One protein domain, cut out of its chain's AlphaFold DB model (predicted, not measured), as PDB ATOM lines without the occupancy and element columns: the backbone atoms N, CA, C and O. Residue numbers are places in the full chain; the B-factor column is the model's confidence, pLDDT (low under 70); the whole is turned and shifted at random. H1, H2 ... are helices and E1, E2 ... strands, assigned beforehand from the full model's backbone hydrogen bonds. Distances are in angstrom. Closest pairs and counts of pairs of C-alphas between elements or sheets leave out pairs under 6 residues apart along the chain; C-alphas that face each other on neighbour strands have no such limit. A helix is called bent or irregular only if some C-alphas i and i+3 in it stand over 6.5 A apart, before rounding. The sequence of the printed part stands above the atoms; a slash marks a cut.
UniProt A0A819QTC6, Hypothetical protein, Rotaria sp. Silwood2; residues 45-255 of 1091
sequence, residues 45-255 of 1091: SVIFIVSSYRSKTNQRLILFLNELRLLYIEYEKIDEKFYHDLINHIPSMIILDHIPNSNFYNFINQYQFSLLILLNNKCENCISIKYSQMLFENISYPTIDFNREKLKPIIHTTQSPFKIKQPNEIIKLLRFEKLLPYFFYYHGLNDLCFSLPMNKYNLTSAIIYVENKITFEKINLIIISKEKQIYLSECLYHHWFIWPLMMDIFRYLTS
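Overview. This is residues 45 to 255 of the 1091 residues of the protein "Hypothetical protein" of Rotaria sp. Silwood2 (UniProt A0A819QTC6). One eight-stranded sheet, strongly twisted and curled like part of a barrel, runs through the body, with H5 over one face and H2 over the opposite face, while H1, near H5, is on the sheet too and runs along its strands. A long arm, residues 131 to 161, reaches out and folds back, and its tip, residues 146 to 151, sticks out free. There are 211 printed residues, with five named helices and ten named strands in the order E1 H1 E2 H2 E3 H3 E4 E5 E6 E7 E8 E9 E10 H4 H5; the class is mixed, with under half of the residues in named elements. The mixed sheet runs E2 E1 E3 E4 E10 E9 E8 E6, and E5 and E7 form a small antiparallel one. The whole is compact, radius of gyration of the C-alphas 18.8 A, yet elongated, spanning 64 by 39 by 32 A.

Along the chain. The large sheet holds E2, residues 71 to 75; E1, 45 to 50, from C-alpha 45 at (-11.210, 15.443, 1.625); E3, 91 to 96; E4, 115 to 119; E10, 229 to 233; E9, 218 to 225, 17.9 A; E8, 203 to 211, 19.0 A; and E6, 162 to 164. E5 is residues 128 to 130 and E7 192 to 194. H1 is residues 56 to 67, 16.7 A; H2, 80 to 89; H3, 102 to 110; H4, 234 to 238; H5, 242 to 253, 15.8 A, ending at (-21.526, 19.737, 5.851). H4 is only just irregular, C-alphas 235 and 238 being 6.6 A apart.

Arrangement. E1 is parallel to E2, with N 47 and O 71 2.9 A apart, and to E3, with N 48 and O 93 at 3.0 A. E4 is parallel to E3, N 118 and O 96 at 2.8 A, and to E10, N 117 and O 230 at 2.8 A. E8, E9 and E10 form a meander, each strand the antiparallel neighbour of the one before, with N 219 and O 210 at 2.7 A and N 225 and O 229 at 2.9 A. E8 bends by 75 degrees at residue 208 and E9 by 76 degrees at residue 221. E6 is antiparallel to E8, N 163 and O 209 at 2.8 A. E1, H1, E2 and E3, H3, E4 are strand-helix-strand units, parallel neighbours joined through a helix; E2, H2, E3 is a split one, with E1 between; each crossover is right-handed. H5, height 9.6 A over the sheet, runs along the strands; its C-alpha 253 is 6.8 A from that of Met 93, the closest pair with E3. H2, height 10.1 A, lies over E1 on the opposite face. H1 has a height of 9.2 A. H3 and H4 only graze the sheet. In E5 and E7, N 129 and O 193 are 2.8 A apart. Every O i to N i+4 pair is within hydrogen-bond range in H1, H2, H3 and H5; H4 has 0 of 1, and 1 of 2 O i to N i+3 pairs.

Size, cuts and confidence. The C-alphas of Glu 80 and Glu 149, the two farthest apart, are 67.1 A apart. The printed part has no cut. The links E5 to E6 and E6 to E7 are long, 31 and 27 residues. Mean pLDDT of the printed part is 72.5, and 75 residues are under 70, among them 132 to 161 and 177 to 193.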
ATOM      1  N   SER A  45     -11.343  14.111   1.016       69.25
ATOM      2  CA  SER A  45     -11.210  15.443   1.625       69.25
ATOM      3  C   SER A  45     -11.249  16.594   0.601       69.25
ATOM      4  O   SER A  45     -10.799  17.700   0.900       69.25
ATOM      5  N   VAL A  46     -11.686  16.324  -0.634       81.06
ATOM      6  CA  VAL A  46     -11.683  17.272  -1.749       81.06
ATOM      7  C   VAL A  46     -13.052  17.937  -1.856       81.06
ATOM      8  O   VAL A  46     -14.087  17.273  -1.810       81.06
ATOM      9  N   ILE A  47     -13.050  19.254  -2.038       86.38
ATOM     10  CA  ILE A  47     -14.247  20.068  -2.260       86.38
ATOM     11  C   ILE A  47     -14.402  20.335  -3.754       86.38
ATOM     12  O   ILE A  47     -13.451  20.730  -4.425       86.38
ATOM     13  N   PHE A  48     -15.599  20.141  -4.296       90.06
ATOM     14  CA  PHE A  48     -15.884  20.511  -5.682       90.06
ATOM     15  C   PHE A  48     -16.544  21.881  -5.701       90.06
ATOM     16  O   PHE A  48     -17.516  22.104  -4.988       90.06
ATOM     17  N   ILE A  49     -16.023  22.800  -6.506       87.75
ATOM     18  CA  ILE A  49     -16.590  24.136  -6.691       87.75
ATOM     19  C   ILE A  49     -17.064  24.221  -8.132       87.75
ATOM     20  O   ILE A  49     -16.246  24.135  -9.043       87.75
ATOM     21  N   VAL A  50     -18.365  24.391  -8.347       86.44
ATOM     22  CA  VAL A  50     -18.921  24.634  -9.681       86.44
ATOM     23  C   VAL A  50     -19.355  26.084  -9.758       86.44
ATOM     24  O   VAL A  50     -20.234  26.533  -9.022       86.44
ATOM     25  N   SER A  51     -18.701  26.818 -10.644       79.81
ATOM     26  CA  SER A  51     -18.846  28.258 -10.760       79.81
ATOM     27  C   SER A  51     -18.890  28.634 -12.232       79.81
ATOM     28  O   SER A  51     -17.858  28.650 -12.904       79.81
ATOM     29  N   SER A  52     -20.076  29.016 -12.704       61.44
ATOM     30  CA  SER A  52     -20.285  29.460 -14.091       61.44
ATOM     31  C   SER A  52     -19.584  30.783 -14.415       61.44
ATOM     32  O   SER A  52     -19.330  31.087 -15.580       61.44
ATOM     33  N   TYR A  53     -19.214  31.560 -13.388       61.91
ATOM     34  CA  TYR A  53     -18.536  32.845 -13.535       61.91
ATOM     35  C   TYR A  53     -17.497  33.042 -12.428       61.91
ATOM     36  O   TYR A  53     -17.799  32.864 -11.252       61.91
ATOM     37  N   ARG A  54     -16.283  33.503 -12.763       66.00
ATOM     38  CA  ARG A  54     -15.262  33.906 -11.770       66.00
ATOM     39  C   ARG A  54     -15.676  35.184 -11.019       66.00
ATOM     40  O   ARG A  54     -15.087  36.247 -11.211       66.00
ATOM     41  N   SER A  55     -16.706  35.098 -10.182       68.25
ATOM     42  CA  SER A  55     -17.196  36.195  -9.349       68.25
ATOM     43  C   SER A  55     -16.162  36.582  -8.282       68.25
ATOM     44  O   SER A  55     -15.338  35.765  -7.855       68.25
ATOM     45  N   LYS A  56     -16.214  37.834  -7.800       70.94
ATOM     46  CA  LYS A  56     -15.392  38.280  -6.654       70.94
ATOM     47  C   LYS A  56     -15.650  37.416  -5.412       70.94
ATOM     48  O   LYS A  56     -14.739  37.190  -4.617       70.94
ATOM     49  N   THR A  57     -16.870  36.913  -5.271       71.50
ATOM     50  CA  THR A  57     -17.312  36.029  -4.190       71.50
ATOM     51  C   THR A  57     -16.628  34.663  -4.264       71.50
ATOM     52  O   THR A  57     -16.029  34.236  -3.275       71.50
ATOM     53  N   ASN A  58     -16.562  34.044  -5.448       75.31
ATOM     54  CA  ASN A  58     -15.830  32.787  -5.654       75.31
ATOM     55  C   ASN A  58     -14.322  32.964  -5.416       75.31
ATOM     56  O   ASN A  58     -13.698  32.134  -4.760       75.31
ATOM     57  N   GLN A  59     -13.733  34.087  -5.842       79.25
ATOM     58  CA  GLN A  59     -12.326  34.393  -5.544       79.25
ATOM     59  C   GLN A  59     -12.066  34.519  -4.033       79.25
ATOM     60  O   GLN A  59     -11.083  33.981  -3.524       79.25
ATOM     61  N   ARG A  60     -12.955  35.195  -3.291       79.19
ATOM     62  CA  ARG A  60     -12.870  35.308  -1.824       79.19
ATOM     63  C   ARG A  60     -13.013  33.954  -1.129       79.19
ATOM     64  O   ARG A  60     -12.274  33.689  -0.181       79.19
ATOM     65  N   LEU A  61     -13.921  33.101  -1.605       82.50
ATOM     66  CA  LEU A  61     -14.088  31.733  -1.117       82.50
ATOM     67  C   LEU A  61     -12.816  30.912  -1.333       82.50
ATOM     68  O   LEU A  61     -12.323  30.302  -0.391       82.50
ATOM     69  N   ILE A  62     -12.255  30.939  -2.542       83.81
ATOM     70  CA  ILE A  62     -11.013  30.234  -2.877       83.81
ATOM     71  C   ILE A  62      -9.865  30.699  -1.978       83.81
ATOM     72  O   ILE A  62      -9.128  29.880  -1.430       83.81
ATOM     73  N   LEU A  63      -9.718  32.012  -1.773       82.94
ATOM     74  CA  LEU A  63      -8.721  32.544  -0.844       82.94
ATOM     75  C   LEU A  63      -8.930  31.996   0.571       82.94
ATOM     76  O   LEU A  63      -7.962  31.611   1.216       82.94
ATOM     77  N   PHE A  64     -10.172  31.911   1.041       84.56
ATOM     78  CA  PHE A  64     -10.476  31.351   2.352       84.56
ATOM     79  C   PHE A  64     -10.204  29.845   2.449       84.56
ATOM     80  O   PHE A  64      -9.592  29.413   3.418       84.56
ATOM     81  N   LEU A  65     -10.571  29.052   1.439       84.94
ATOM     82  CA  LEU A  65     -10.254  27.619   1.387       84.94
ATOM     83  C   LEU A  65      -8.742  27.368   1.434       84.94
ATOM     84  O   LEU A  65      -8.290  26.469   2.143       84.94
ATOM     85  N   ASN A  66      -7.956  28.210   0.757       83.31
ATOM     86  CA  ASN A  66      -6.495  28.163   0.818       83.31
ATOM     87  C   ASN A  66      -5.953  28.459   2.228       83.31
ATOM     88  O   ASN A  66      -5.024  27.784   2.681       83.31
ATOM     89  N   GLU A  67      -6.546  29.419   2.946       84.81
ATOM     90  CA  GLU A  67      -6.192  29.709   4.344       84.81
ATOM     91  C   GLU A  67      -6.515  28.534   5.275       84.81
ATOM     92  O   GLU A  67      -5.743  28.253   6.188       84.81
ATOM     93  N   LEU A  68      -7.608  27.814   5.006       83.62
ATOM     94  CA  LEU A  68      -8.002  26.600   5.727       83.62
ATOM     95  C   LEU A  68      -7.225  25.344   5.301       83.62
ATOM     96  O   LEU A  68      -7.419  24.282   5.885       83.62
ATOM     97  N   ARG A  69      -6.346  25.450   4.294       81.69
ATOM     98  CA  ARG A  69      -5.568  24.331   3.727       81.69
ATOM     99  C   ARG A  69      -6.451  23.208   3.162       81.69
ATOM    100  O   ARG A  69      -6.063  22.043   3.167       81.69
ATOM    101  N   LEU A  70      -7.629  23.566   2.652       82.00
ATOM    102  CA  LEU A  70      -8.580  22.629   2.062       82.00
ATOM    103  C   LEU A  70      -8.284  22.399   0.579       82.00
ATOM    104  O   LEU A  70      -8.065  23.344  -0.179       82.00
ATOM    105  N   LEU A  71      -8.303  21.132   0.159       82.25
ATOM    106  CA  LEU A  71      -8.150  20.758  -1.245       82.25
ATOM    107  C   LEU A  71      -9.467  20.967  -1.985       82.25
ATOM    108  O   LEU A  71     -10.524  20.547  -1.513       82.25
ATOM    109  N   TYR A  72      -9.399  21.563  -3.170       87.81
ATOM    110  CA  TYR A  72     -10.577  21.780  -3.995       87.81
ATOM    111  C   TYR A  72     -10.282  21.594  -5.489       87.81
ATOM    112  O   TYR A  72      -9.133  21.694  -5.926       87.81
ATOM    113  N   ILE A  73     -11.329  21.303  -6.264       85.50
ATOM    114  CA  ILE A  73     -11.311  21.263  -7.730       85.50
ATOM    115  C   ILE A  73     -12.396  22.208  -8.240       85.50
ATOM    116  O   ILE A  73     -13.546  22.136  -7.805       85.50
ATOM    117  N   GLU A  74     -12.015  23.101  -9.148       87.00
ATOM    118  CA  GLU A  74     -12.925  24.053  -9.782       87.00
ATOM    119  C   GLU A  74     -13.448  23.507 -11.115       87.00
ATOM    120  O   GLU A  74     -12.683  22.993 -11.935       87.00
ATOM    121  N   TYR A  75     -14.748  23.678 -11.342       85.81
ATOM    122  CA  TYR A  75     -15.452  23.361 -12.578       85.81
ATOM    123  C   TYR A  75     -16.203  24.598 -13.065       85.81
ATOM    124  O   TYR A  75     -16.878  25.276 -12.291       85.81
ATOM    125  N   GLU A  76     -16.117  24.882 -14.364       82.31
ATOM    126  CA  GLU A  76     -16.863  25.992 -14.972       82.31
ATOM    127  C   GLU A  76     -18.351  25.657 -15.123       82.31
ATOM    128  O   GLU A  76     -19.209  26.530 -15.039       82.31
ATOM    129  N   LYS A  77     -18.682  24.381 -15.334       82.31
ATOM    130  CA  LYS A  77     -20.054  23.910 -15.525       82.31
ATOM    131  C   LYS A  77     -20.208  22.464 -15.067       82.31
ATOM    132  O   LYS A  77     -19.226  21.748 -14.894       82.31
ATOM    133  N   ILE A  78     -21.458  22.051 -14.896       84.31
ATOM    134  CA  ILE A  78     -21.832  20.662 -14.634       84.31
ATOM    135  C   ILE A  78     -21.925  19.954 -15.993       84.31
ATOM    136  O   ILE A  78     -22.913  20.108 -16.706       84.31
ATOM    137  N   ASP A  79     -20.869  19.239 -16.372       80.62
ATOM    138  CA  ASP A  79     -20.763  18.468 -17.616       80.62
ATOM    139  C   ASP A  79     -20.356  17.006 -17.355       80.62
ATOM    140  O   ASP A  79     -20.222  16.574 -16.207       80.62
ATOM    141  N   GLU A  80     -20.169  16.212 -18.412       74.50
ATOM    142  CA  GLU A  80     -19.777  14.799 -18.285       74.50
ATOM    143  C   GLU A  80     -18.474  14.617 -17.496       74.50
ATOM    144  O   GLU A  80     -18.351  13.678 -16.708       74.50
ATOM    145  N   LYS A  81     -17.517  15.542 -17.652       76.25
ATOM    146  CA  LYS A  81     -16.256  15.514 -16.908       76.25
ATOM    147  C   LYS A  81     -16.502  15.720 -15.416       76.25
ATOM    148  O   LYS A  81     -15.929  14.986 -14.613       76.25
ATOM    149  N   PHE A  82     -17.360  16.672 -15.045       84.94
ATOM    150  CA  PHE A  82     -17.763  16.864 -13.652       84.94
ATOM    151  C   PHE A  82     -18.352  15.576 -13.058       84.94
ATOM    152  O   PHE A  82     -17.888  15.136 -12.009       84.94
ATOM    153  N   TYR A  83     -19.316  14.931 -13.727       82.31
ATOM    154  CA  TYR A  83     -19.925  13.691 -13.220       82.31
ATOM    155  C   TYR A  83     -18.925  12.532 -13.145       82.31
ATOM    156  O   TYR A  83     -18.905  11.790 -12.161       82.31
ATOM    157  N   HIS A  84     -18.055  12.401 -14.146       76.88
ATOM    158  CA  HIS A  84     -16.987  11.407 -14.145       76.88
ATOM    159  C   HIS A  84     -16.042  11.601 -12.950       76.88
ATOM    160  O   HIS A  84     -15.726  10.649 -12.232       76.88
ATOM    161  N   ASP A  85     -15.599  12.830 -12.696       78.12
ATOM    162  CA  ASP A  85     -14.734  13.136 -11.560       78.12
ATOM    163  C   ASP A  85     -15.471  12.970 -10.224       78.12
ATOM    164  O   ASP A  85     -14.880  12.486  -9.259       78.12
ATOM    165  N   LEU A  86     -16.766  13.291 -10.173       81.69
ATOM    166  CA  LEU A  86     -17.612  13.141  -8.991       81.69
ATOM    167  C   LEU A  86     -17.710  11.675  -8.547       81.69
ATOM    168  O   LEU A  86     -17.532  11.382  -7.367       81.69
ATOM    169  N   ILE A  87     -17.900  10.748  -9.491       76.44
ATOM    170  CA  ILE A  87     -17.937   9.297  -9.230       76.44
ATOM    171  C   ILE A  87     -16.550   8.766  -8.826       76.44
ATOM    172  O   ILE A  87     -16.420   7.831  -8.028       76.44
ATOM    173  N   ASN A  88     -15.482   9.355  -9.365       69.94
ATOM    174  CA  ASN A  88     -14.121   8.901  -9.096       69.94
ATOM    175  C   ASN A  88     -13.563   9.396  -7.759       69.94
ATOM    176  O   ASN A  88     -12.881   8.620  -7.082       69.94
ATOM    177  N   HIS A  89     -13.840  10.653  -7.404       73.62
ATOM    178  CA  HIS A  89     -13.292  11.333  -6.233       73.62
ATOM    179  C   HIS A  89     -14.238  11.356  -5.035       73.62
ATOM    180  O   HIS A  89     -13.741  11.337  -3.916       73.62
ATOM    181  N   ILE A  90     -15.558  11.396  -5.251       81.75
ATOM    182  CA  ILE A  90     -16.596  11.469  -4.207       81.75
ATOM    183  C   ILE A  90     -16.259  12.579  -3.198       81.75
ATOM    184  O   ILE A  90     -15.702  12.312  -2.130       81.75
ATOM    185  N   PRO A  91     -16.508  13.851  -3.552       85.06
ATOM    186  CA  PRO A  91     -16.105  14.979  -2.727       85.06
ATOM    187  C   PRO A  91     -16.841  15.000  -1.386       85.06
ATOM    188  O   PRO A  91     -17.996  14.578  -1.272       85.06
ATOM    189  N   SER A  92     -16.196  15.571  -0.367       84.62
ATOM    190  CA  SER A  92     -16.821  15.790   0.941       84.62
ATOM    191  C   SER A  92     -17.951  16.822   0.885       84.62
ATOM    192  O   SER A  92     -18.858  16.791   1.715       84.62
ATOM    193  N   MET A  93     -17.879  17.750  -0.073       89.12
ATOM    194  CA  MET A  93     -18.840  18.832  -0.278       89.12
ATOM    195  C   MET A  93     -18.789  19.330  -1.724       89.12
ATOM    196  O   MET A  93     -17.714  19.388  -2.325       89.12
ATOM    197  N   ILE A  94     -19.938  19.758  -2.239       90.81
ATOM    198  CA  ILE A  94     -20.060  20.505  -3.490       90.81
ATOM    199  C   ILE A  94     -20.516  21.931  -3.168       90.81
ATOM    200  O   ILE A  94     -21.446  22.128  -2.384       90.81
ATOM    201  N   ILE A  95     -19.860  22.921  -3.768       90.25
ATOM    202  CA  ILE A  95     -20.192  24.340  -3.660       90.25
ATOM    203  C   ILE A  95     -20.672  24.836  -5.022       90.25
ATOM    204  O   ILE A  95     -19.970  24.660  -6.017       90.25
ATOM    205  N   LEU A  96     -21.846  25.465  -5.061       87.44
ATOM    206  CA  LEU A  96     -22.434  26.066  -6.260       87.44
ATOM    207  C   LEU A  96     -22.635  27.568  -6.064       87.44
ATOM    208  O   LEU A  96     -22.964  27.998  -4.964       87.44
ATOM    209  N   ASP A  97     -22.513  28.352  -7.133       81.06
ATOM    210  CA  ASP A  97     -22.812  29.795  -7.139       81.06
ATOM    211  C   ASP A  97     -24.196  30.154  -7.722       81.06
ATOM    212  O   ASP A  97     -24.500  31.318  -7.999       81.06
ATOM    213  N   HIS A  98     -25.035  29.139  -7.943       77.25
ATOM    214  CA  HIS A  98     -26.367  29.243  -8.532       77.25
ATOM    215  C   HIS A  98     -27.267  28.101  -8.047       77.25
ATOM    216  O   HIS A  98     -26.797  27.099  -7.505       77.25
ATOM    217  N   ILE A  99     -28.580  28.246  -8.254       77.12
ATOM    218  CA  ILE A  99     -29.548  27.177  -7.985       77.12
ATOM    219  C   ILE A  99     -29.412  26.120  -9.092       77.12
ATOM    220  O   ILE A  99     -29.599  26.465 -10.261       77.12
ATOM    221  N   PRO A 100     -29.095  24.853  -8.768       76.62
ATOM    222  CA  PRO A 100     -29.027  23.800  -9.771       76.62
ATOM    223  C   PRO A 100     -30.426  23.382 -10.253       76.62
ATOM    224  O   PRO A 100     -31.440  23.661  -9.612       76.62
ATOM    225  N   ASN A 101     -30.490  22.693 -11.393       80.69
ATOM    226  CA  ASN A 101     -31.746  22.155 -11.917       80.69
ATOM    227  C   ASN A 101     -32.256  20.949 -11.096       80.69
ATOM    228  O   ASN A 101     -31.533  20.367 -10.283       80.69
ATOM    229  N   SER A 102     -33.513  20.558 -11.322       78.94
ATOM    230  CA  SER A 102     -34.166  19.437 -10.624       78.94
ATOM    231  C   SER A 102     -33.419  18.110 -10.778       78.94
ATOM    232  O   SER A 102     -33.301  17.363  -9.810       78.94
ATOM    233  N   ASN A 103     -32.865  17.831 -11.960       79.31
ATOM    234  CA  ASN A 103     -32.132  16.590 -12.229       79.31
ATOM    235  C   ASN A 103     -30.880  16.473 -11.355       79.31
ATOM    236  O   ASN A 103     -30.635  15.428 -10.754       79.31
ATOM    237  N   PHE A 104     -30.116  17.560 -11.233       83.25
ATOM    238  CA  PHE A 104     -28.947  17.597 -10.366       83.25
ATOM    239  C   PHE A 104     -29.336  17.450  -8.892       83.25
ATOM    240  O   PHE A 104     -28.701  16.686  -8.173       83.25
ATOM    241  N   TYR A 105     -30.404  18.119  -8.443       80.31
ATOM    242  CA  TYR A 105     -30.912  17.937  -7.079       80.31
ATOM    243  C   TYR A 105     -31.276  16.480  -6.785       80.31
ATOM    244  O   TYR A 105     -30.879  15.954  -5.746       80.31
ATOM    245  N   ASN A 106     -31.975  15.815  -7.708       80.69
ATOM    246  CA  ASN A 106     -32.330  14.405  -7.567       80.69
ATOM    247  C   ASN A 106     -31.077  13.526  -7.456       80.69
ATOM    248  O   ASN A 106     -31.003  12.690  -6.558       80.69
ATOM    249  N   PHE A 107     -30.064  13.774  -8.291       82.38
ATOM    250  CA  PHE A 107     -28.785  13.068  -8.234       82.38
ATOM    251  C   PHE A 107     -28.072  13.277  -6.885       82.38
ATOM    252  O   PHE A 107     -27.699  12.320  -6.210       82.38
ATOM    253  N   ILE A 108     -27.913  14.525  -6.442       83.19
ATOM    254  CA  ILE A 108     -27.256  14.854  -5.166       83.19
ATOM    255  C   ILE A 108     -27.970  14.205  -3.980       83.19
ATOM    256  O   ILE A 108     -27.305  13.654  -3.099       83.19
ATOM    257  N   ASN A 109     -29.304  14.223  -3.977       80.19
ATOM    258  CA  ASN A 109     -30.117  13.615  -2.928       80.19
ATOM    259  C   ASN A 109     -30.021  12.085  -2.937       80.19
ATOM    260  O   ASN A 109     -29.880  11.485  -1.872       80.19
ATOM    261  N   GLN A 110     -30.027  11.458  -4.118       79.88
ATOM    262  CA  GLN A 110     -29.872  10.008  -4.275       79.88
ATOM    263  C   GLN A 110     -28.562   9.500  -3.655       79.88
ATOM    264  O   GLN A 110     -28.555   8.455  -3.005       79.88
ATOM    265  N   TYR A 111     -27.467  10.248  -3.814       76.56
ATOM    266  CA  TYR A 111     -26.137   9.873  -3.313       76.56
ATOM    267  C   TYR A 111     -25.736  10.565  -1.997       76.56
ATOM    268  O   TYR A 111     -24.613  10.380  -1.526       76.56
ATOM    269  N   GLN A 112     -26.633  11.348  -1.387       79.31
ATOM    270  CA  GLN A 112     -26.408  12.057  -0.118       79.31
ATOM    271  C   GLN A 112     -25.128  12.923  -0.107       79.31
ATOM    272  O   GLN A 112     -24.334  12.929   0.852       79.31
ATOM    273  N   PHE A 113     -24.898  13.659  -1.194       83.25
ATOM    274  CA  PHE A 113     -23.820  14.643  -1.252       83.25
ATOM    275  C   PHE A 113     -24.192  15.901  -0.461       83.25
ATOM    276  O   PHE A 113     -25.319  16.384  -0.515       83.25
ATOM    277  N   SER A 114     -23.218  16.455   0.260       87.00
ATOM    278  CA  SER A 114     -23.398  17.704   0.999       87.00
ATOM    279  C   SER A 114     -23.273  18.890   0.046       87.00
ATOM    280  O   SER A 114     -22.288  18.978  -0.692       87.00
ATOM    281  N   LEU A 115     -24.234  19.816   0.090       88.75
ATOM    282  CA  LEU A 115     -24.330  20.923  -0.860       88.75
ATOM    283  C   LEU A 115     -24.335  22.278  -0.143       88.75
ATOM    284  O   LEU A 115     -25.151  22.517   0.750       88.75
ATOM    285  N   LEU A 116     -23.443  23.172  -0.568       89.19
ATOM    286  CA  LEU A 116     -23.447  24.586  -0.202       89.19
ATOM    287  C   LEU A 116     -23.770  25.423  -1.440       89.19
ATOM    288  O   LEU A 116     -23.038  25.388  -2.423       89.19
ATOM    289  N   ILE A 117     -24.848  26.198  -1.385       85.81
ATOM    290  CA  ILE A 117     -25.278  27.063  -2.482       85.81
ATOM    291  C   ILE A 117     -25.076  28.516  -2.067       85.81
ATOM    292  O   ILE A 117     -25.667  28.998  -1.101       85.81
ATOM    293  N   LEU A 118     -24.238  29.211  -2.822       82.50
ATOM    294  CA  LEU A 118     -23.909  30.618  -2.675       82.50
ATOM    295  C   LEU A 118     -24.754  31.407  -3.670       82.50
ATOM    296  O   LEU A 118     -24.524  31.335  -4.873       82.50
ATOM    297  N   LEU A 119     -25.772  32.115  -3.185       74.50
ATOM    298  CA  LEU A 119     -26.711  32.815  -4.056       74.50
ATOM    299  C   LEU A 119     -26.264  34.246  -4.319       74.50
ATOM    300  O   LEU A 119     -26.244  35.079  -3.411       74.50
ATOM    301  N   ASN A 120     -25.969  34.502  -5.591       68.00
ATOM    302  CA  ASN A 120     -25.566  35.802  -6.110       68.00
ATOM    303  C   ASN A 120     -26.765  36.538  -6.748       68.00
ATOM    304  O   ASN A 120     -27.874  36.006  -6.850       68.00
ATOM    305  N   ASN A 121     -26.523  37.749  -7.251       60.44
ATOM    306  CA  ASN A 121     -27.477  38.655  -7.919       60.44
ATOM    307  C   ASN A 121     -28.272  38.120  -9.141       60.44
ATOM    308  O   ASN A 121     -29.001  38.886  -9.767       60.44
ATOM    309  N   LYS A 122     -28.150  36.838  -9.504       58.66
ATOM    310  CA  LYS A 122     -28.818  36.199 -10.657       58.66
ATOM    311  C   LYS A 122     -29.946  35.234 -10.269       58.66
ATOM    312  O   LYS A 122     -30.370  34.412 -11.074       58.66
ATOM    313  N   CYS A 123     -30.414  35.288  -9.031       63.72
ATOM    314  CA  CYS A 123     -31.529  34.467  -8.581       63.72
ATOM    315  C   CYS A 123     -32.870  35.037  -9.083       63.72
ATOM    316  O   CYS A 123     -33.295  36.098  -8.635       63.72
ATOM    317  N   GLU A 124     -33.557  34.305  -9.968       59.78
ATOM    318  CA  GLU A 124     -34.814  34.728 -10.621       59.78
ATOM    319  C   GLU A 124     -35.967  35.058  -9.652       59.78
ATOM    320  O   GLU A 124     -36.876  35.791 -10.017       59.78
ATOM    321  N   ASN A 125     -35.938  34.541  -8.417       62.88
ATOM    322  CA  ASN A 125     -37.004  34.721  -7.416       62.88
ATOM    323  C   ASN A 125     -36.516  35.390  -6.116       62.88
ATOM    324  O   ASN A 125     -37.162  35.261  -5.075       62.88
ATOM    325  N   CYS A 126     -35.353  36.041  -6.136       66.81
ATOM    326  CA  CYS A 126     -34.803  36.701  -4.955       66.81
ATOM    327  C   CYS A 126     -35.216  38.178  -4.918       66.81
ATOM    328  O   CYS A 126     -35.071  38.897  -5.902       66.81
ATOM    329  N   ILE A 127     -35.698  38.652  -3.766       67.38
ATOM    330  CA  ILE A 127     -36.081  40.061  -3.580       67.38
ATOM    331  C   ILE A 127     -34.816  40.887  -3.331       67.38
ATOM    332  O   ILE A 127     -34.026  40.534  -2.445       67.38
ATOM    333  N   SER A 128     -34.638  41.974  -4.088       71.62
ATOM    334  CA  SER A 128     -33.556  42.946  -3.902       71.62
ATOM    335  C   SER A 128     -33.904  43.960  -2.807       71.62
ATOM    336  O   SER A 128     -34.951  44.603  -2.874       71.62
ATOM    337  N   ILE A 129     -33.017  44.147  -1.836       70.88
ATOM    338  CA  ILE A 129     -33.181  45.042  -0.684       70.88
ATOM    339  C   ILE A 129     -31.978  45.980  -0.617       70.88
ATOM    340  O   ILE A 129     -30.840  45.537  -0.750       70.88
ATOM    341  N   LYS A 130     -32.190  47.278  -0.395       73.44
ATOM    342  CA  LYS A 130     -31.070  48.214  -0.194       73.44
ATOM    343  C   LYS A 130     -30.484  48.040   1.205       73.44
ATOM    344  O   LYS A 130     -31.240  47.933   2.168       73.44
ATOM    345  N   TYR A 131     -29.158  48.117   1.350       71.38
ATOM    346  CA  TYR A 131     -28.525  48.066   2.679       71.38
ATOM    347  C   TYR A 131     -29.080  49.134   3.637       71.38
ATOM    348  O   TYR A 131     -29.288  48.843   4.809       71.38
ATOM    349  N   SER A 132     -29.421  50.336   3.162       67.31
ATOM    350  CA  SER A 132     -30.059  51.371   3.996       67.31
ATOM    351  C   SER A 132     -31.379  50.925   4.645       67.31
ATOM    352  O   SER A 132     -31.690  51.346   5.754       67.31
ATOM    353  N   GLN A 133     -32.124  50.009   4.019       69.50
ATOM    354  CA  GLN A 133     -33.369  49.448   4.559       69.50
ATOM    355  C   GLN A 133     -33.121  48.394   5.653       69.50
ATOM    356  O   GLN A 133     -34.060  47.966   6.322       69.50
ATOM    357  N   MET A 134     -31.864  47.984   5.855       68.81
ATOM    358  CA  MET A 134     -31.443  46.997   6.852       68.81
ATOM    359  C   MET A 134     -30.753  47.636   8.080       68.81
ATOM    360  O   MET A 134     -30.699  46.998   9.125       68.81
ATOM    361  N   LEU A 135     -30.231  48.875   8.008       63.06
ATOM    362  CA  LEU A 135     -29.253  49.434   8.976       63.06
ATOM    363  C   LEU A 135     -29.748  50.618   9.828       63.06
ATOM    364  O   LEU A 135     -30.559  51.419   9.374       63.06
ATOM    365  N   PHE A 136     -29.304  50.723  11.093       56.03
ATOM    366  CA  PHE A 136     -29.616  51.836  12.023       56.03
ATOM    367  C   PHE A 136     -28.685  53.040  11.823       56.03
ATOM    368  O   PHE A 136     -27.513  52.855  11.528       56.03
ATOM    369  N   GLU A 137     -29.212  54.260  11.990       49.56
ATOM    370  CA  GLU A 137     -28.516  55.520  11.661       49.56
ATOM    371  C   GLU A 137     -27.381  55.885  12.638       49.56
ATOM    372  O   GLU A 137     -26.427  56.545  12.243       49.56
ATOM    373  N   ASN A 138     -27.403  55.388  13.881       48.81
ATOM    374  CA  ASN A 138     -26.448  55.783  14.928       48.81
ATOM    375  C   ASN A 138     -25.375  54.725  15.222       48.81
ATOM    376  O   ASN A 138     -25.216  54.330  16.373       48.81
ATOM    377  N   ILE A 139     -24.639  54.250  14.210       50.12
ATOM    378  CA  ILE A 139     -23.571  53.243  14.383       50.12
ATOM    379  C   ILE A 139     -22.332  53.851  15.024       50.12
ATOM    380  O   ILE A 139     -21.718  54.779  14.513       50.12
ATOM    381  N   SER A 140     -21.955  53.285  16.160       47.59
ATOM    382  CA  SER A 140     -20.844  53.729  16.978       47.59
ATOM    383  C   SER A 140     -20.000  52.510  17.345       47.59
ATOM    384  O   SER A 140     -20.512  51.407  17.551       47.59
ATOM    385  N   TYR A 141     -18.680  52.677  17.280       53.09
ATOM    386  CA  TYR A 141     -17.724  51.571  17.312       53.09
ATOM    387  C   TYR A 141     -17.115  51.426  18.706       53.09
ATOM    388  O   TYR A 141     -16.922  52.436  19.382       53.09
ATOM    389  N   PRO A 142     -16.742  50.205  19.135       51.94
ATOM    390  CA  PRO A 142     -15.939  50.046  20.334       51.94
ATOM    391  C   PRO A 142     -14.576  50.711  20.110       51.94
ATOM    392  O   PRO A 142     -13.766  50.243  19.296       51.94
ATOM    393  N   THR A 143     -14.319  51.798  20.826       53.09
ATOM    394  CA  THR A 143     -12.992  52.405  20.931       53.09
ATOM    395  C   THR A 143     -12.394  52.004  22.272       53.09
ATOM    396  O   THR A 143     -13.087  51.897  23.283       53.09
ATOM    397  N   ILE A 144     -11.103  51.694  22.281       57.34
ATOM    398  CA  ILE A 144     -10.357  51.513  23.524       57.34
ATOM    399  C   ILE A 144      -9.448  52.732  23.606       57.34
ATOM    400  O   ILE A 144      -8.614  52.927  22.724       57.34
ATOM    401  N   ASP A 145      -9.670  53.579  24.606       55.62
ATOM    402  CA  ASP A 145      -8.820  54.740  24.866       55.62
ATOM    403  C   ASP A 145      -7.565  54.274  25.618       55.62
ATOM    404  O   ASP A 145      -7.651  53.822  26.761       55.62
ATOM    405  N   PHE A 146      -6.407  54.341  24.958       52.88
ATOM    406  CA  PHE A 146      -5.103  54.016  25.553       52.88
ATOM    407  C   PHE A 146      -4.373  55.249  26.099       52.88
ATOM    408  O   PHE A 146      -3.319  55.099  26.718       52.88
ATOM    409  N   ASN A 147      -4.925  56.453  25.916       50.62
ATOM    410  CA  ASN A 147      -4.312  57.699  26.374       50.62
ATOM    411  C   ASN A 147      -4.671  58.042  27.829       50.62
ATOM    412  O   ASN A 147      -4.180  59.035  28.361       50.62
ATOM    413  N   ARG A 148      -5.507  57.236  28.502       43.53
ATOM    414  CA  ARG A 148      -5.903  57.434  29.906       43.53
ATOM    415  C   ARG A 148      -5.625  56.190  30.745       43.53
ATOM    416  O   ARG A 148      -5.737  55.068  30.269       43.53
ATOM    417  N   GLU A 149      -5.331  56.396  32.029       43.22
ATOM    418  CA  GLU A 149      -4.959  55.385  33.042       43.22
ATOM    419  C   GLU A 149      -5.944  54.205  33.222       43.22
ATOM    420  O   GLU A 149      -5.687  53.292  34.004       43.22
ATOM    421  N   LYS A 150      -7.074  54.181  32.505       45.44
ATOM    422  CA  LYS A 150      -8.074  53.113  32.551       45.44
ATOM    423  C   LYS A 150      -8.334  52.561  31.150       45.44
ATOM    424  O   LYS A 150      -9.109  53.133  30.391       45.44
ATOM    425  N   LEU A 151      -7.771  51.382  30.873       52.06
ATOM    426  CA  LEU A 151      -8.109  50.530  29.727       52.06
ATOM    427  C   LEU A 151      -9.544  49.996  29.871       52.06
ATOM    428  O   LEU A 151      -9.761  48.846  30.253       52.06
ATOM    429  N   LYS A 152     -10.549  50.839  29.619       51.16
ATOM    430  CA  LYS A 152     -11.944  50.405  29.507       51.16
ATOM    431  C   LYS A 152     -12.403  50.563  28.057       51.16
ATOM    432  O   LYS A 152     -12.334  51.675  27.537       51.16
ATOM    433  N   PRO A 153     -12.882  49.493  27.397       52.78
ATOM    434  CA  PRO A 153     -13.524  49.634  26.098       52.78
ATOM    435  C   PRO A 153     -14.759  50.527  26.250       52.78
ATOM    436  O   PRO A 153     -15.664  50.217  27.028       52.78
ATOM    437  N   ILE A 154     -14.799  51.631  25.511       52.91
ATOM    438  CA  ILE A 154     -15.993  52.457  25.360       52.91
ATOM    439  C   ILE A 154     -16.844  51.758  24.305       52.91
ATOM    440  O   ILE A 154     -16.608  51.870  23.104       52.91
ATOM    441  N   ILE A 155     -17.799  50.949  24.763       51.16
ATOM    442  CA  ILE A 155     -18.763  50.294  23.883       51.16
ATOM    443  C   ILE A 155     -19.906  51.272  23.671       51.16
ATOM    444  O   ILE A 155     -20.809  51.376  24.499       51.16
ATOM    445  N   HIS A 156     -19.900  51.966  22.545       51.56
ATOM    446  CA  HIS A 156     -21.135  52.557  22.075       51.56
ATOM    447  C   HIS A 156     -21.959  51.435  21.425       51.56
ATOM    448  O   HIS A 156     -21.632  50.927  20.354       51.56
ATOM    449  N   THR A 157     -22.957  50.917  22.137       46.50
ATOM    450  CA  THR A 157     -23.762  49.801  21.636       46.50
ATOM    451  C   THR A 157     -24.683  50.288  20.530       46.50
ATOM    452  O   THR A 157     -25.643  51.008  20.797       46.50
ATOM    453  N   THR A 158     -24.455  49.817  19.307       51.81
ATOM    454  CA  THR A 158     -25.535  49.719  18.328       51.81
ATOM    455  C   THR A 158     -26.125  48.334  18.309       51.81
ATOM    456  O   THR A 158     -25.409  47.333  18.299       51.81
ATOM    457  N   GLN A 159     -27.455  48.273  18.332       56.56
ATOM    458  CA  GLN A 159     -28.164  47.021  18.142       56.56
ATOM    459  C   GLN A 159     -27.873  46.495  16.735       56.56
ATOM    460  O   GLN A 159     -28.056  47.198  15.740       56.56
ATOM    461  N   SER A 160     -27.393  45.254  16.668       64.75
ATOM    462  CA  SER A 160     -27.188  44.556  15.404       64.75
ATOM    463  C   SER A 160     -28.501  44.435  14.636       64.75
ATOM    464  O   SER A 160     -29.502  44.041  15.238       64.75
ATOM    465  N   PRO A 161     -28.514  44.665  13.315       68.69
ATOM    466  CA  PRO A 161     -29.668  44.321  12.492       68.69
ATOM    467  C   PRO A 161     -29.814  42.800  12.293       68.69
ATOM    468  O   PRO A 161     -30.880  42.331  11.897       68.69
ATOM    469  N   PHE A 162     -28.767  42.013  12.573       75.06
ATOM    470  CA  PHE A 162     -28.760  40.564  12.376       75.06
ATOM    471  C   PHE A 162     -29.375  39.829  13.567       75.06
ATOM    472  O   PHE A 162     -28.897  39.933  14.698       75.06
ATOM    473  N   LYS A 163     -30.406  39.026  13.295       74.56
ATOM    474  CA  LYS A 163     -31.067  38.144  14.258       74.56
ATOM    475  C   LYS A 163     -30.737  36.683  13.936       74.56
ATOM    476  O   LYS A 163     -30.752  36.266  12.778       74.56
ATOM    477  N   ILE A 164     -30.440  35.903  14.973       73.44
ATOM    478  CA  ILE A 164     -30.090  34.476  14.889       73.44
ATOM    479  C   ILE A 164     -31.163  33.671  15.634       73.44
ATOM    480  O   ILE A 164     -31.559  34.053  16.734       73.44
ATOM    481  N   LYS A 165     -31.638  32.557  15.061       71.38
ATOM    482  CA  LYS A 165     -32.661  31.677  15.669       71.38
ATOM    483  C   LYS A 165     -31.999  30.482  16.414       71.38
ATOM    484  O   LYS A 165     -31.067  29.893  15.875       71.38
ATOM    485  N   GLN A 166     -32.433  30.140  17.643       59.31
ATOM    486  CA  GLN A 166     -31.887  29.051  18.512       59.31
ATOM    487  C   GLN A 166     -32.248  27.610  18.051       59.31
ATOM    488  O   GLN A 166     -33.238  27.463  17.335       59.31
ATOM    489  N   PRO A 167     -31.618  26.547  18.617       53.22
ATOM    490  CA  PRO A 167     -30.196  26.211  18.605       53.22
ATOM    491  C   PRO A 167     -29.879  25.360  17.362       53.22
ATOM    492  O   PRO A 167     -30.547  24.368  17.085       53.22
ATOM    493  N   ASN A 168     -28.849  25.729  16.605       63.22
ATOM    494  CA  ASN A 168     -28.501  25.018  15.378       63.22
ATOM    495  C   ASN A 168     -27.182  24.266  15.569       63.22
ATOM    496  O   ASN A 168     -26.193  24.883  15.960       63.22
ATOM    497  N   GLU A 169     -27.133  22.968  15.247       68.12
ATOM    498  CA  GLU A 169     -25.925  22.109  15.313       68.12
ATOM    499  C   GLU A 169     -24.733  22.645  14.489       68.12
ATOM    500  O   GLU A 169     -23.592  22.166  14.586       68.12
ATOM    501  N   ILE A 170     -25.004  23.655  13.663       76.25
ATOM    502  CA  ILE A 170     -24.059  24.338  12.793       76.25
ATOM    503  C   ILE A 170     -23.174  25.310  13.582       76.25
ATOM    504  O   ILE A 170     -21.954  25.158  13.548       76.25
ATOM    505  N   ILE A 171     -23.755  26.266  14.320       80.94
ATOM    506  CA  ILE A 171     -23.011  27.398  14.905       80.94
ATOM    507  C   ILE A 171     -22.300  26.969  16.197       80.94
ATOM    508  O   ILE A 171     -22.930  26.777  17.236       80.94
ATOM    509  N   LYS A 172     -20.969  26.872  16.147       83.75
ATOM    510  CA  LYS A 172     -20.091  26.570  17.289       83.75
ATOM    511  C   LYS A 172     -19.058  27.662  17.570       83.75
ATOM    512  O   LYS A 172     -18.630  27.772  18.716       83.75
ATOM    513  N   LEU A 173     -18.653  28.459  16.584       87.56
ATOM    514  CA  LEU A 173     -17.618  29.484  16.744       87.56
ATOM    515  C   LEU A 173     -18.170  30.821  17.233       87.56
ATOM    516  O   LEU A 173     -17.511  31.479  18.030       87.56
ATOM    517  N   LEU A 174     -19.350  31.249  16.787       85.31
ATOM    518  CA  LEU A 174     -19.927  32.539  17.189       85.31
ATOM    519  C   LEU A 174     -20.629  32.455  18.555       85.31
ATOM    520  O   LEU A 174     -21.313  31.475  18.857       85.31
ATOM    521  N   ARG A 175     -20.506  33.503  19.383       80.00
ATOM    522  CA  ARG A 175     -21.320  33.652  20.605       80.00
ATOM    523  C   ARG A 175     -22.669  34.268  20.256       80.00
ATOM    524  O   ARG A 175     -22.790  35.483  20.150       80.00
ATOM    525  N   PHE A 176     -23.677  33.415  20.100       70.44
ATOM    526  CA  PHE A 176     -25.026  33.836  19.719       70.44
ATOM    527  C   PHE A 176     -25.803  34.537  20.846       70.44
ATOM    528  O   PHE A 176     -26.792  35.202  20.562       70.44
ATOM    529  N   GLU A 177     -25.380  34.409  22.110       64.25
ATOM    530  CA  GLU A 177     -26.041  35.086  23.242       64.25
ATOM    531  C   GLU A 177     -25.791  36.607  23.259       64.25
ATOM    532  O   GLU A 177     -26.380  37.323  24.064       64.25
ATOM    533  N   LYS A 178     -24.907  37.118  22.395       62.16
ATOM    534  CA  LYS A 178     -24.574  38.541  22.310       62.16
ATOM    535  C   LYS A 178     -25.005  39.120  20.954       62.16
ATOM    536  O   LYS A 178     -24.929  38.446  19.931       62.16
ATOM    537  N   LEU A 179     -25.387  40.401  20.925       65.12
ATOM    538  CA  LEU A 179     -25.749  41.129  19.695       65.12
ATOM    539  C   LEU A 179     -24.548  41.308  18.751       65.12
ATOM    540  O   LEU A 179     -23.697  42.140  19.034       65.12
ATOM    541  N   LEU A 180     -24.485  40.586  17.624       67.12
ATOM    542  CA  LEU A 180     -23.347  40.660  16.690       67.12
ATOM    543  C   LEU A 180     -23.018  42.110  16.295       67.12
ATOM    544  O   LEU A 180     -23.842  42.761  15.659       67.12
ATOM    545  N   PRO A 181     -21.827  42.640  16.589       62.75
ATOM    546  CA  PRO A 181     -21.539  44.026  16.295       62.75
ATOM    547  C   PRO A 181     -21.532  44.260  14.787       62.75
ATOM    548  O   PRO A 181     -21.063  43.430  13.997       62.75
ATOM    549  N   TYR A 182     -22.080  45.405  14.398       62.53
ATOM    550  CA  TYR A 182     -22.161  45.806  13.011       62.53
ATOM    551  C   TYR A 182     -20.872  46.522  12.596       62.53
ATOM    552  O   TYR A 182     -20.636  47.666  12.975       62.53
ATOM    553  N   PHE A 183     -20.034  45.838  11.817       63.22
ATOM    554  CA  PHE A 183     -18.834  46.410  11.204       63.22
ATOM    555  C   PHE A 183     -19.033  46.376   9.692       63.22
ATOM    556  O   PHE A 183     -19.104  45.290   9.109       63.22
ATOM    557  N   PHE A 184     -19.205  47.541   9.065       58.62
ATOM    558  CA  PHE A 184     -19.374  47.616   7.618       58.62
ATOM    559  C   PHE A 184     -18.053  47.946   6.941       58.62
ATOM    560  O   PHE A 184     -17.363  48.890   7.312       58.62
ATOM    561  N   TYR A 185     -17.704  47.148   5.938       53.78
ATOM    562  CA  TYR A 185     -16.412  47.216   5.263       53.78
ATOM    563  C   TYR A 185     -16.340  48.248   4.128       53.78
ATOM    564  O   TYR A 185     -15.263  48.426   3.561       53.78
ATOM    565  N   TYR A 186     -17.443  48.915   3.767       49.25
ATOM    566  CA  TYR A 186     -17.508  49.756   2.566       49.25
ATOM    567  C   TYR A 186     -18.397  50.995   2.733       49.25
ATOM    568  O   TYR A 186     -19.480  50.916   3.288       49.25
ATOM    569  N   HIS A 187     -17.985  52.140   2.190       43.81
ATOM    570  CA  HIS A 187     -18.716  53.416   2.291       43.81
ATOM    571  C   HIS A 187     -19.891  53.577   1.293       43.81
ATOM    572  O   HIS A 187     -20.359  54.689   1.070       43.81
ATOM    573  N   GLY A 188     -20.395  52.497   0.684       46.16
ATOM    574  CA  GLY A 188     -21.462  52.557  -0.326       46.16
ATOM    575  C   GLY A 188     -22.819  52.077   0.191       46.16
ATOM    576  O   GLY A 188     -23.148  50.909   0.044       46.16
ATOM    577  N   LEU A 189     -23.650  52.969   0.740       49.06
ATOM    578  CA  LEU A 189     -25.037  52.666   1.159       49.06
ATOM    579  C   LEU A 189     -26.009  52.391  -0.018       49.06
ATOM    580  O   LEU A 189     -27.193  52.139   0.213       49.06
ATOM    581  N   ASN A 190     -25.517  52.429  -1.263       48.59
ATOM    582  CA  ASN A 190     -26.304  52.277  -2.493       48.59
ATOM    583  C   ASN A 190     -26.328  50.846  -3.065       48.59
ATOM    584  O   ASN A 190     -27.017  50.622  -4.061       48.59
ATOM    585  N   ASP A 191     -25.623  49.884  -2.460       63.44
ATOM    586  CA  ASP A 191     -25.578  48.506  -2.963       63.44
ATOM    587  C   ASP A 191     -26.861  47.711  -2.629       63.44
ATOM    588  O   ASP A 191     -27.496  47.898  -1.583       63.44
ATOM    589  N   LEU A 192     -27.248  46.814  -3.543       66.25
ATOM    590  CA  LEU A 192     -28.394  45.909  -3.403       66.25
ATOM    591  C   LEU A 192     -27.957  44.573  -2.781       66.25
ATOM    592  O   LEU A 192     -26.967  43.969  -3.188       66.25
ATOM    593  N   CYS A 193     -28.740  44.100  -1.819       69.00
ATOM    594  CA  CYS A 193     -28.672  42.787  -1.191       69.00
ATOM    595  C   CYS A 193     -29.797  41.891  -1.741       69.00
ATOM    596  O   CYS A 193     -30.906  42.367  -1.960       69.00
ATOM    597  N   PHE A 194     -29.545  40.595  -1.942       73.19
ATOM    598  CA  PHE A 194     -30.541  39.631  -2.427       73.19
ATOM    599  C   PHE A 194     -30.948  38.653  -1.316       73.19
ATOM    600  O   PHE A 194     -30.110  37.957  -0.736       73.19
ATOM    601  N   SER A 195     -32.245  38.609  -1.012       71.56
ATOM    602  CA  SER A 195     -32.837  37.690  -0.026       71.56
ATOM    603  C   SER A 195     -32.914  36.243  -0.525       71.56
ATOM    604  O   SER A 195     -32.924  36.001  -1.727       71.56
ATOM    605  N   LEU A 196     -33.007  35.274   0.394       72.31
ATOM    606  CA  LEU A 196     -33.231  33.865   0.052       72.31
ATOM    607  C   LEU A 196     -34.736  33.542  -0.109       72.31
ATOM    608  O   LEU A 196     -35.522  33.900   0.775       72.31
ATOM    609  N   PRO A 197     -35.159  32.832  -1.177       64.50
ATOM    610  CA  PRO A 197     -36.569  32.541  -1.440       64.50
ATOM    611  C   PRO A 197     -37.114  31.452  -0.500       64.50
ATOM    612  O   PRO A 197     -36.507  30.394  -0.355       64.50
ATOM    613  N   MET A 198     -38.287  31.675   0.108       57.94
ATOM    614  CA  MET A 198     -38.905  30.731   1.063       57.94
ATOM    615  C   MET A 198     -39.827  29.679   0.421       57.94
ATOM    616  O   MET A 198     -39.967  28.585   0.959       57.94
ATOM    617  N   ASN A 199     -40.437  29.967  -0.734       54.47
ATOM    618  CA  ASN A 199     -41.657  29.260  -1.160       54.47
ATOM    619  C   ASN A 199     -41.480  28.116  -2.177       54.47
ATOM    620  O   ASN A 199     -42.486  27.564  -2.612       54.47
ATOM    621  N   LYS A 200     -40.256  27.730  -2.577       52.22
ATOM    622  CA  LYS A 200     -40.065  26.755  -3.681       52.22
ATOM    623  C   LYS A 200     -39.342  25.441  -3.334       52.22
ATOM    624  O   LYS A 200     -39.354  24.548  -4.169       52.22
ATOM    625  N   TYR A 201     -38.741  25.289  -2.144       53.56
ATOM    626  CA  TYR A 201     -37.746  24.217  -1.902       53.56
ATOM    627  C   TYR A 201     -37.856  23.446  -0.566       53.56
ATOM    628  O   TYR A 201     -36.841  22.975  -0.066       53.56
ATOM    629  N   ASN A 202     -39.042  23.299   0.047       52.09
ATOM    630  CA  ASN A 202     -39.216  22.521   1.302       52.09
ATOM    631  C   ASN A 202     -38.246  22.914   2.449       52.09
ATOM    632  O   ASN A 202     -37.803  22.085   3.245       52.09
ATOM    633  N   LEU A 203     -37.912  24.203   2.543       57.88
ATOM    634  CA  LEU A 203     -36.933  24.742   3.484       57.88
ATOM    635  C   LEU A 203     -37.522  24.845   4.902       57.88
ATOM    636  O   LEU A 203     -38.601  25.402   5.089       57.88
ATOM    637  N   THR A 204     -36.824  24.330   5.918       57.41
ATOM    638  CA  THR A 204     -37.384  24.180   7.277       57.41
ATOM    639  C   THR A 204     -37.196  25.378   8.196       57.41
ATOM    640  O   THR A 204     -38.053  25.626   9.044       57.41
ATOM    641  N   SER A 205     -36.090  26.123   8.084       66.75
ATOM    642  CA  SER A 205     -35.810  27.232   9.008       66.75
ATOM    643  C   SER A 205     -34.633  28.106   8.572       66.75
ATOM    644  O   SER A 205     -33.555  27.592   8.265       66.75
ATOM    645  N   ALA A 206     -34.800  29.429   8.641       70.44
ATOM    646  CA  ALA A 206     -33.694  30.373   8.521       70.44
ATOM    647  C   ALA A 206     -32.811  30.369   9.781       70.44
ATOM    648  O   ALA A 206     -33.329  30.439  10.899       70.44
ATOM    649  N   ILE A 207     -31.487  30.312   9.597       75.31
ATOM    650  CA  ILE A 207     -30.505  30.399  10.693       75.31
ATOM    651  C   ILE A 207     -30.285  31.858  11.094       75.31
ATOM    652  O   ILE A 207     -30.324  32.201  12.275       75.31
ATOM    653  N   ILE A 208     -30.041  32.706  10.091       78.31
ATOM    654  CA  ILE A 208     -29.769  34.134  10.245       78.31
ATOM    655  C   ILE A 208     -30.727  34.889   9.339       78.31
ATOM    656  O   ILE A 208     -30.863  34.567   8.155       78.31
ATOM    657  N   TYR A 209     -31.368  35.903   9.905       79.38
ATOM    658  CA  TYR A 209     -32.241  36.811   9.183       79.38
ATOM    659  C   TYR A 209     -32.041  38.248   9.670       79.38
ATOM    660  O   TYR A 209     -31.522  38.492  10.758       79.38
ATOM    661  N   VAL A 210     -32.452  39.203   8.850       77.06
ATOM    662  CA  VAL A 210     -32.547  40.625   9.201       77.06
ATOM    663  C   VAL A 210     -34.006  41.039   9.083       77.06
ATOM    664  O   VAL A 210     -34.762  40.426   8.336       77.06
ATOM    665  N   GLU A 211     -34.428  42.039   9.840       75.56
ATOM    666  CA  GLU A 211     -35.769  42.611   9.721       75.56
ATOM    667  C   GLU A 211     -35.691  43.903   8.904       75.56
ATOM    668  O   GLU A 211     -34.874  44.776   9.202       75.56
ATOM    669  N   ASN A 212     -36.492  44.001   7.843       72.69
ATOM    670  CA  ASN A 212     -36.577  45.208   7.031       72.69
ATOM    671  C   ASN A 212     -37.137  46.351   7.884       72.69
ATOM    672  O   ASN A 212     -38.143  46.192   8.564       72.69
ATOM    673  N   LYS A 213     -36.511  47.522   7.837       71.56
ATOM    674  CA  LYS A 213     -36.907  48.665   8.671       71.56
ATOM    675  C   LYS A 213     -38.167  49.374   8.213       71.56
ATOM    676  O   LYS A 213     -38.801  50.046   9.015       71.56
ATOM    677  N   ILE A 214     -38.471  49.271   6.926       72.12
ATOM    678  CA  ILE A 214     -39.625  49.916   6.309       72.12
ATOM    679  C   ILE A 214     -40.815  48.958   6.342       72.12
ATOM    680  O   ILE A 214     -41.911  49.362   6.712       72.12
ATOM    681  N   THR A 215     -40.602  47.690   5.973       75.69
ATOM    682  CA  THR A 215     -41.693  46.708   5.825       75.69
ATOM    683  C   THR A 215     -41.857  45.764   7.016       75.69
ATOM    684  O   THR A 215     -42.850  45.048   7.070       75.69
ATOM    685  N   PHE A 216     -40.905  45.726   7.958       75.94
ATOM    686  CA  PHE A 216     -40.837  44.753   9.066       75.94
ATOM    687  C   PHE A 216     -40.771  43.279   8.624       75.94
ATOM    688  O   PHE A 216     -40.858  42.353   9.433       75.94
ATOM    689  N   GLU A 217     -40.562  43.025   7.332       75.62
ATOM    690  CA  GLU A 217     -40.435  41.673   6.801       75.62
ATOM    691  C   GLU A 217     -39.097  41.038   7.189       75.62
ATOM    692  O   GLU A 217     -38.043  41.683   7.201       75.62
ATOM    693  N   LYS A 218     -39.124  39.729   7.470       77.75
ATOM    694  CA  LYS A 218     -37.915  38.950   7.761       77.75
ATOM    695  C   LYS A 218     -37.215  38.551   6.468       77.75
ATOM    696  O   LYS A 218     -37.723  37.755   5.684       77.75
ATOM    697  N   ILE A 219     -36.000  39.045   6.307       76.19
ATOM    698  CA  ILE A 219     -35.098  38.765   5.199       76.19
ATOM    699  C   ILE A 219     -34.156  37.645   5.627       76.19
ATOM    700  O   ILE A 219     -33.237  37.862   6.418       76.19
ATOM    701  N   ASN A 220     -34.368  36.441   5.105       78.69
ATOM    702  CA  ASN A 220     -33.515  35.299   5.415       78.69
ATOM    703  C   ASN A 220     -32.200  35.387   4.639       78.69
ATOM    704  O   ASN A 220     -32.198  35.555   3.420       78.69
ATOM    705  N   LEU A 221     -31.087  35.243   5.357       78.62
ATOM    706  CA  LEU A 221     -29.736  35.312   4.796       78.62
ATOM    707  C   LEU A 221     -29.037  33.952   4.789       78.62
ATOM    708  O   LEU A 221     -28.120  33.752   3.995       78.62
ATOM    709  N   ILE A 222     -29.484  33.020   5.641       83.81
ATOM    710  CA  ILE A 222     -29.040  31.620   5.638       83.81
ATOM    711  C   ILE A 222     -30.214  30.699   5.887       83.81
ATOM    712  O   ILE A 222     -30.947  30.895   6.859       83.81
ATOM    713  N   ILE A 223     -30.346  29.665   5.063       80.12
ATOM    714  CA  ILE A 223     -31.383  28.646   5.206       80.12
ATOM    715  C   ILE A 223     -30.756  27.255   5.115       80.12
ATOM    716  O   ILE A 223     -29.823  27.040   4.343       80.12
ATOM    717  N   ILE A 224     -31.281  26.318   5.906       79.44
ATOM    718  CA  ILE A 224     -30.938  24.892   5.837       79.44
ATOM    719  C   ILE A 224     -32.164  24.116   5.347       79.44
ATOM    720  O   ILE A 224     -33.279  24.372   5.817       79.44
ATOM    721  N   SER A 225     -31.959  23.173   4.428       76.75
ATOM    722  CA  SER A 225     -32.980  22.210   3.997       76.75
ATOM    723  C   SER A 225     -33.010  20.962   4.894       76.75
ATOM    724  O   SER A 225     -32.070  20.695   5.647       76.75
ATOM    725  N   LYS A 226     -34.066  20.146   4.791       69.31
ATOM    726  CA  LYS A 226     -34.162  18.867   5.525       69.31
ATOM    727  C   LYS A 226     -33.057  17.877   5.131       69.31
ATOM    728  O   LYS A 226     -32.658  17.043   5.937       69.31
ATOM    729  N   GLU A 227     -32.530  18.006   3.920       72.31
ATOM    730  CA  GLU A 227     -31.548  17.131   3.277       72.31
ATOM    731  C   GLU A 227     -30.091  17.602   3.482       72.31
ATOM    732  O   GLU A 227     -29.208  17.243   2.706       72.31
ATOM    733  N   LYS A 228     -29.816  18.411   4.520       71.62
ATOM    734  CA  LYS A 228     -28.487  18.992   4.824       71.62
ATOM    735  C   LYS A 228     -27.905  19.867   3.703       71.62
ATOM    736  O   LYS A 228     -26.687  19.927   3.530       71.62
ATOM    737  N   GLN A 229     -28.748  20.584   2.968       83.56
ATOM    738  CA  GLN A 229     -28.300  21.595   2.009       83.56
ATOM    739  C   GLN A 229     -28.327  22.975   2.665       83.56
ATOM    740  O   GLN A 229     -29.261  23.291   3.407       83.56
ATOM    741  N   ILE A 230     -27.306  23.796   2.416       86.50
ATOM    742  CA  ILE A 230     -27.200  25.139   2.999       86.50
ATOM    743  C   ILE A 230     -27.204  26.183   1.894       86.50
ATOM    744  O   ILE A 230     -26.393  26.127   0.974       86.50
ATOM    745  N   TYR A 231     -28.087  27.166   2.037       84.25
ATOM    746  CA  TYR A 231     -28.196  28.320   1.157       84.25
ATOM    747  C   TYR A 231     -27.651  29.543   1.883       84.25
ATOM    748  O   TYR A 231     -28.106  29.861   2.984       84.25
ATOM    749  N   LEU A 232     -26.687  30.225   1.266       85.06
ATOM    750  CA  LEU A 232     -26.023  31.405   1.803       85.06
ATOM    751  C   LEU A 232     -26.233  32.590   0.856       85.06
ATOM    752  O   LEU A 232     -25.882  32.518  -0.320       85.06
ATOM    753  N   SER A 233     -26.789  33.685   1.374       81.62
ATOM    754  CA  SER A 233     -26.940  34.934   0.620       81.62
ATOM    755  C   SER A 233     -25.607  35.677   0.484       81.62
ATOM    756  O   SER A 233     -24.846  35.791   1.453       81.62
ATOM    757  N   GLU A 234     -25.358  36.260  -0.694       76.50
ATOM    758  CA  GLU A 234     -24.178  37.091  -0.958       76.50
ATOM    759  C   GLU A 234     -24.065  38.315  -0.021       76.50
ATOM    760  O   GLU A 234     -22.970  38.830   0.221       76.50
ATOM    761  N   CYS A 235     -25.163  38.740   0.608       74.62
ATOM    762  CA  CYS A 235     -25.150  39.886   1.520       74.62
ATOM    763  C   CYS A 235     -24.231  39.687   2.730       74.62
ATOM    764  O   CYS A 235     -23.758  40.648   3.328       74.62
ATOM    765  N   LEU A 236     -23.941  38.439   3.101       77.25
ATOM    766  CA  LEU A 236     -23.119  38.150   4.268       77.25
ATOM    767  C   LEU A 236     -21.614  38.335   4.030       77.25
ATOM    768  O   LEU A 236     -20.880  38.542   4.994       77.25
ATOM    769  N   TYR A 237     -21.133  38.338   2.780       74.50
ATOM    770  CA  TYR A 237     -19.691  38.409   2.482       74.50
ATOM    771  C   TYR A 237     -19.020  39.726   2.877       74.50
ATOM    772  O   TYR A 237     -17.790  39.808   2.902       74.50
ATOM    773  N   HIS A 238     -19.812  40.757   3.169       72.12
ATOM    774  CA  HIS A 238     -19.333  42.060   3.614       72.12
ATOM    775  C   HIS A 238     -19.338  42.214   5.137       72.12
ATOM    776  O   HIS A 238     -19.033  43.297   5.628       72.12
ATOM    777  N   HIS A 239     -19.652  41.156   5.889       77.50
ATOM    778  CA  HIS A 239     -19.708  41.191   7.346       77.50
ATOM    779  C   HIS A 239     -18.679  40.254   7.967       77.50
ATOM    780  O   HIS A 239     -18.496  39.124   7.532       77.50
ATOM    781  N   TRP A 240     -18.023  40.706   9.034       79.75
ATOM    782  CA  TRP A 240     -16.919  39.983   9.671       79.75
ATOM    783  C   TRP A 240     -17.272  38.557  10.128       79.75
ATOM    784  O   TRP A 240     -16.434  37.655  10.067       79.75
ATOM    785  N   PHE A 241     -18.512  38.345  10.581       82.00
ATOM    786  CA  PHE A 241     -18.963  37.083  11.164       82.00
ATOM    787  C   PHE A 241     -19.189  35.983  10.117       82.00
ATOM    788  O   PHE A 241     -19.405  34.831  10.492       82.00
ATOM    789  N   ILE A 242     -19.097  36.293   8.818       84.00
ATOM    790  CA  ILE A 242     -19.219  35.285   7.761       84.00
ATOM    791  C   ILE A 242     -18.104  34.248   7.817       84.00
ATOM    792  O   ILE A 242     -18.350  33.071   7.588       84.00
ATOM    793  N   TRP A 243     -16.886  34.651   8.170       86.62
ATOM    794  CA  TRP A 243     -15.740  33.745   8.214       86.62
ATOM    795  C   TRP A 243     -15.873  32.663   9.293       86.62
ATOM    796  O   TRP A 243     -15.786  31.486   8.940       86.62
ATOM    797  N   PRO A 244     -16.125  32.991  10.580       87.88
ATOM    798  CA  PRO A 244     -16.342  31.955  11.590       87.88
ATOM    799  C   PRO A 244     -17.573  31.098  11.270       87.88
ATOM    800  O   PRO A 244     -17.548  29.887  11.468       87.88
ATOM    801  N   LEU A 245     -18.620  31.694  10.702       86.25
ATOM    802  CA  LEU A 245     -19.812  30.969  10.280       86.25
ATOM    803  C   LEU A 245     -19.544  29.986   9.134       86.25
ATOM    804  O   LEU A 245     -20.063  28.876   9.137       86.25
ATOM    805  N   MET A 246     -18.710  30.364   8.168       86.81
ATOM    806  CA  MET A 246     -18.350  29.507   7.045       86.81
ATOM    807  C   MET A 246     -17.511  28.307   7.500       86.81
ATOM    808  O   MET A 246     -17.708  27.207   6.994       86.81
ATOM    809  N   MET A 247     -16.652  28.465   8.514       88.38
ATOM    810  CA  MET A 247     -15.947  27.326   9.130       88.38
ATOM    811  C   MET A 247     -16.905  26.354   9.815       88.38
ATOM    812  O   MET A 247     -16.737  25.141   9.707       88.38
ATOM    813  N   ASP A 248     -17.929  26.879  10.485       87.88
ATOM    814  CA  ASP A 248     -18.986  26.081  11.101       87.88
ATOM    815  C   ASP A 248     -19.843  25.342  10.062       87.88
ATOM    816  O   ASP A 248     -20.139  24.159  10.241       87.88
ATOM    817  N   ILE A 249     -20.177  26.006   8.950       87.00
ATOM    818  CA  ILE A 249     -20.858  25.411   7.791       87.00
ATOM    819  C   ILE A 249     -20.008  24.291   7.183       87.00
ATOM    820  O   ILE A 249     -20.520  23.196   6.953       87.00
ATOM    821  N   PHE A 250     -18.708  24.519   6.967       87.88
ATOM    822  CA  PHE A 250     -17.806  23.499   6.426       87.88
ATOM    823  C   PHE A 250     -17.696  22.290   7.343       87.88
ATOM    824  O   PHE A 250     -17.862  21.160   6.886       87.88
ATOM    825  N   ARG A 251     -17.499  22.512   8.643       86.75
ATOM    826  CA  ARG A 251     -17.488  21.442   9.644       86.75
ATOM    827  C   ARG A 251     -18.800  20.650   9.629       86.75
ATOM    828  O   ARG A 251     -18.774  19.423   9.649       86.75
ATOM    829  N   TYR A 252     -19.943  21.334   9.584       85.81
ATOM    830  CA  TYR A 252     -21.257  20.688   9.575       85.81
ATOM    831  C   TYR A 252     -21.479  19.835   8.317       85.81
ATOM    832  O   TYR A 252     -21.783  18.647   8.422       85.81
ATOM    833  N   LEU A 253     -21.275  20.409   7.130       85.69
ATOM    834  CA  LEU A 253     -21.526  19.737   5.851       85.69
ATOM    835  C   LEU A 253     -20.552  18.584   5.592       85.69
ATOM    836  O   LEU A 253     -20.935  17.574   5.004       85.69
ATOM    837  N   THR A 254     -19.314  18.689   6.068       81.19
ATOM    838  CA  THR A 254     -18.335  17.596   5.978       81.19
ATOM    839  C   THR A 254     -18.502  16.550   7.084       81.19
ATOM    840  O   THR A 254     -17.673  15.657   7.197       81.19
ATOM    841  N   SER A 255     -19.559  16.621   7.906       78.12
ATOM    842  CA  SER A 255     -19.789  15.696   9.029       78.12
ATOM    843  C   SER A 255     -18.591  15.602   9.993       78.12
ATOM    844  O   SER A 255     -18.280  14.536  10.512       78.12
TER     845      SER A 255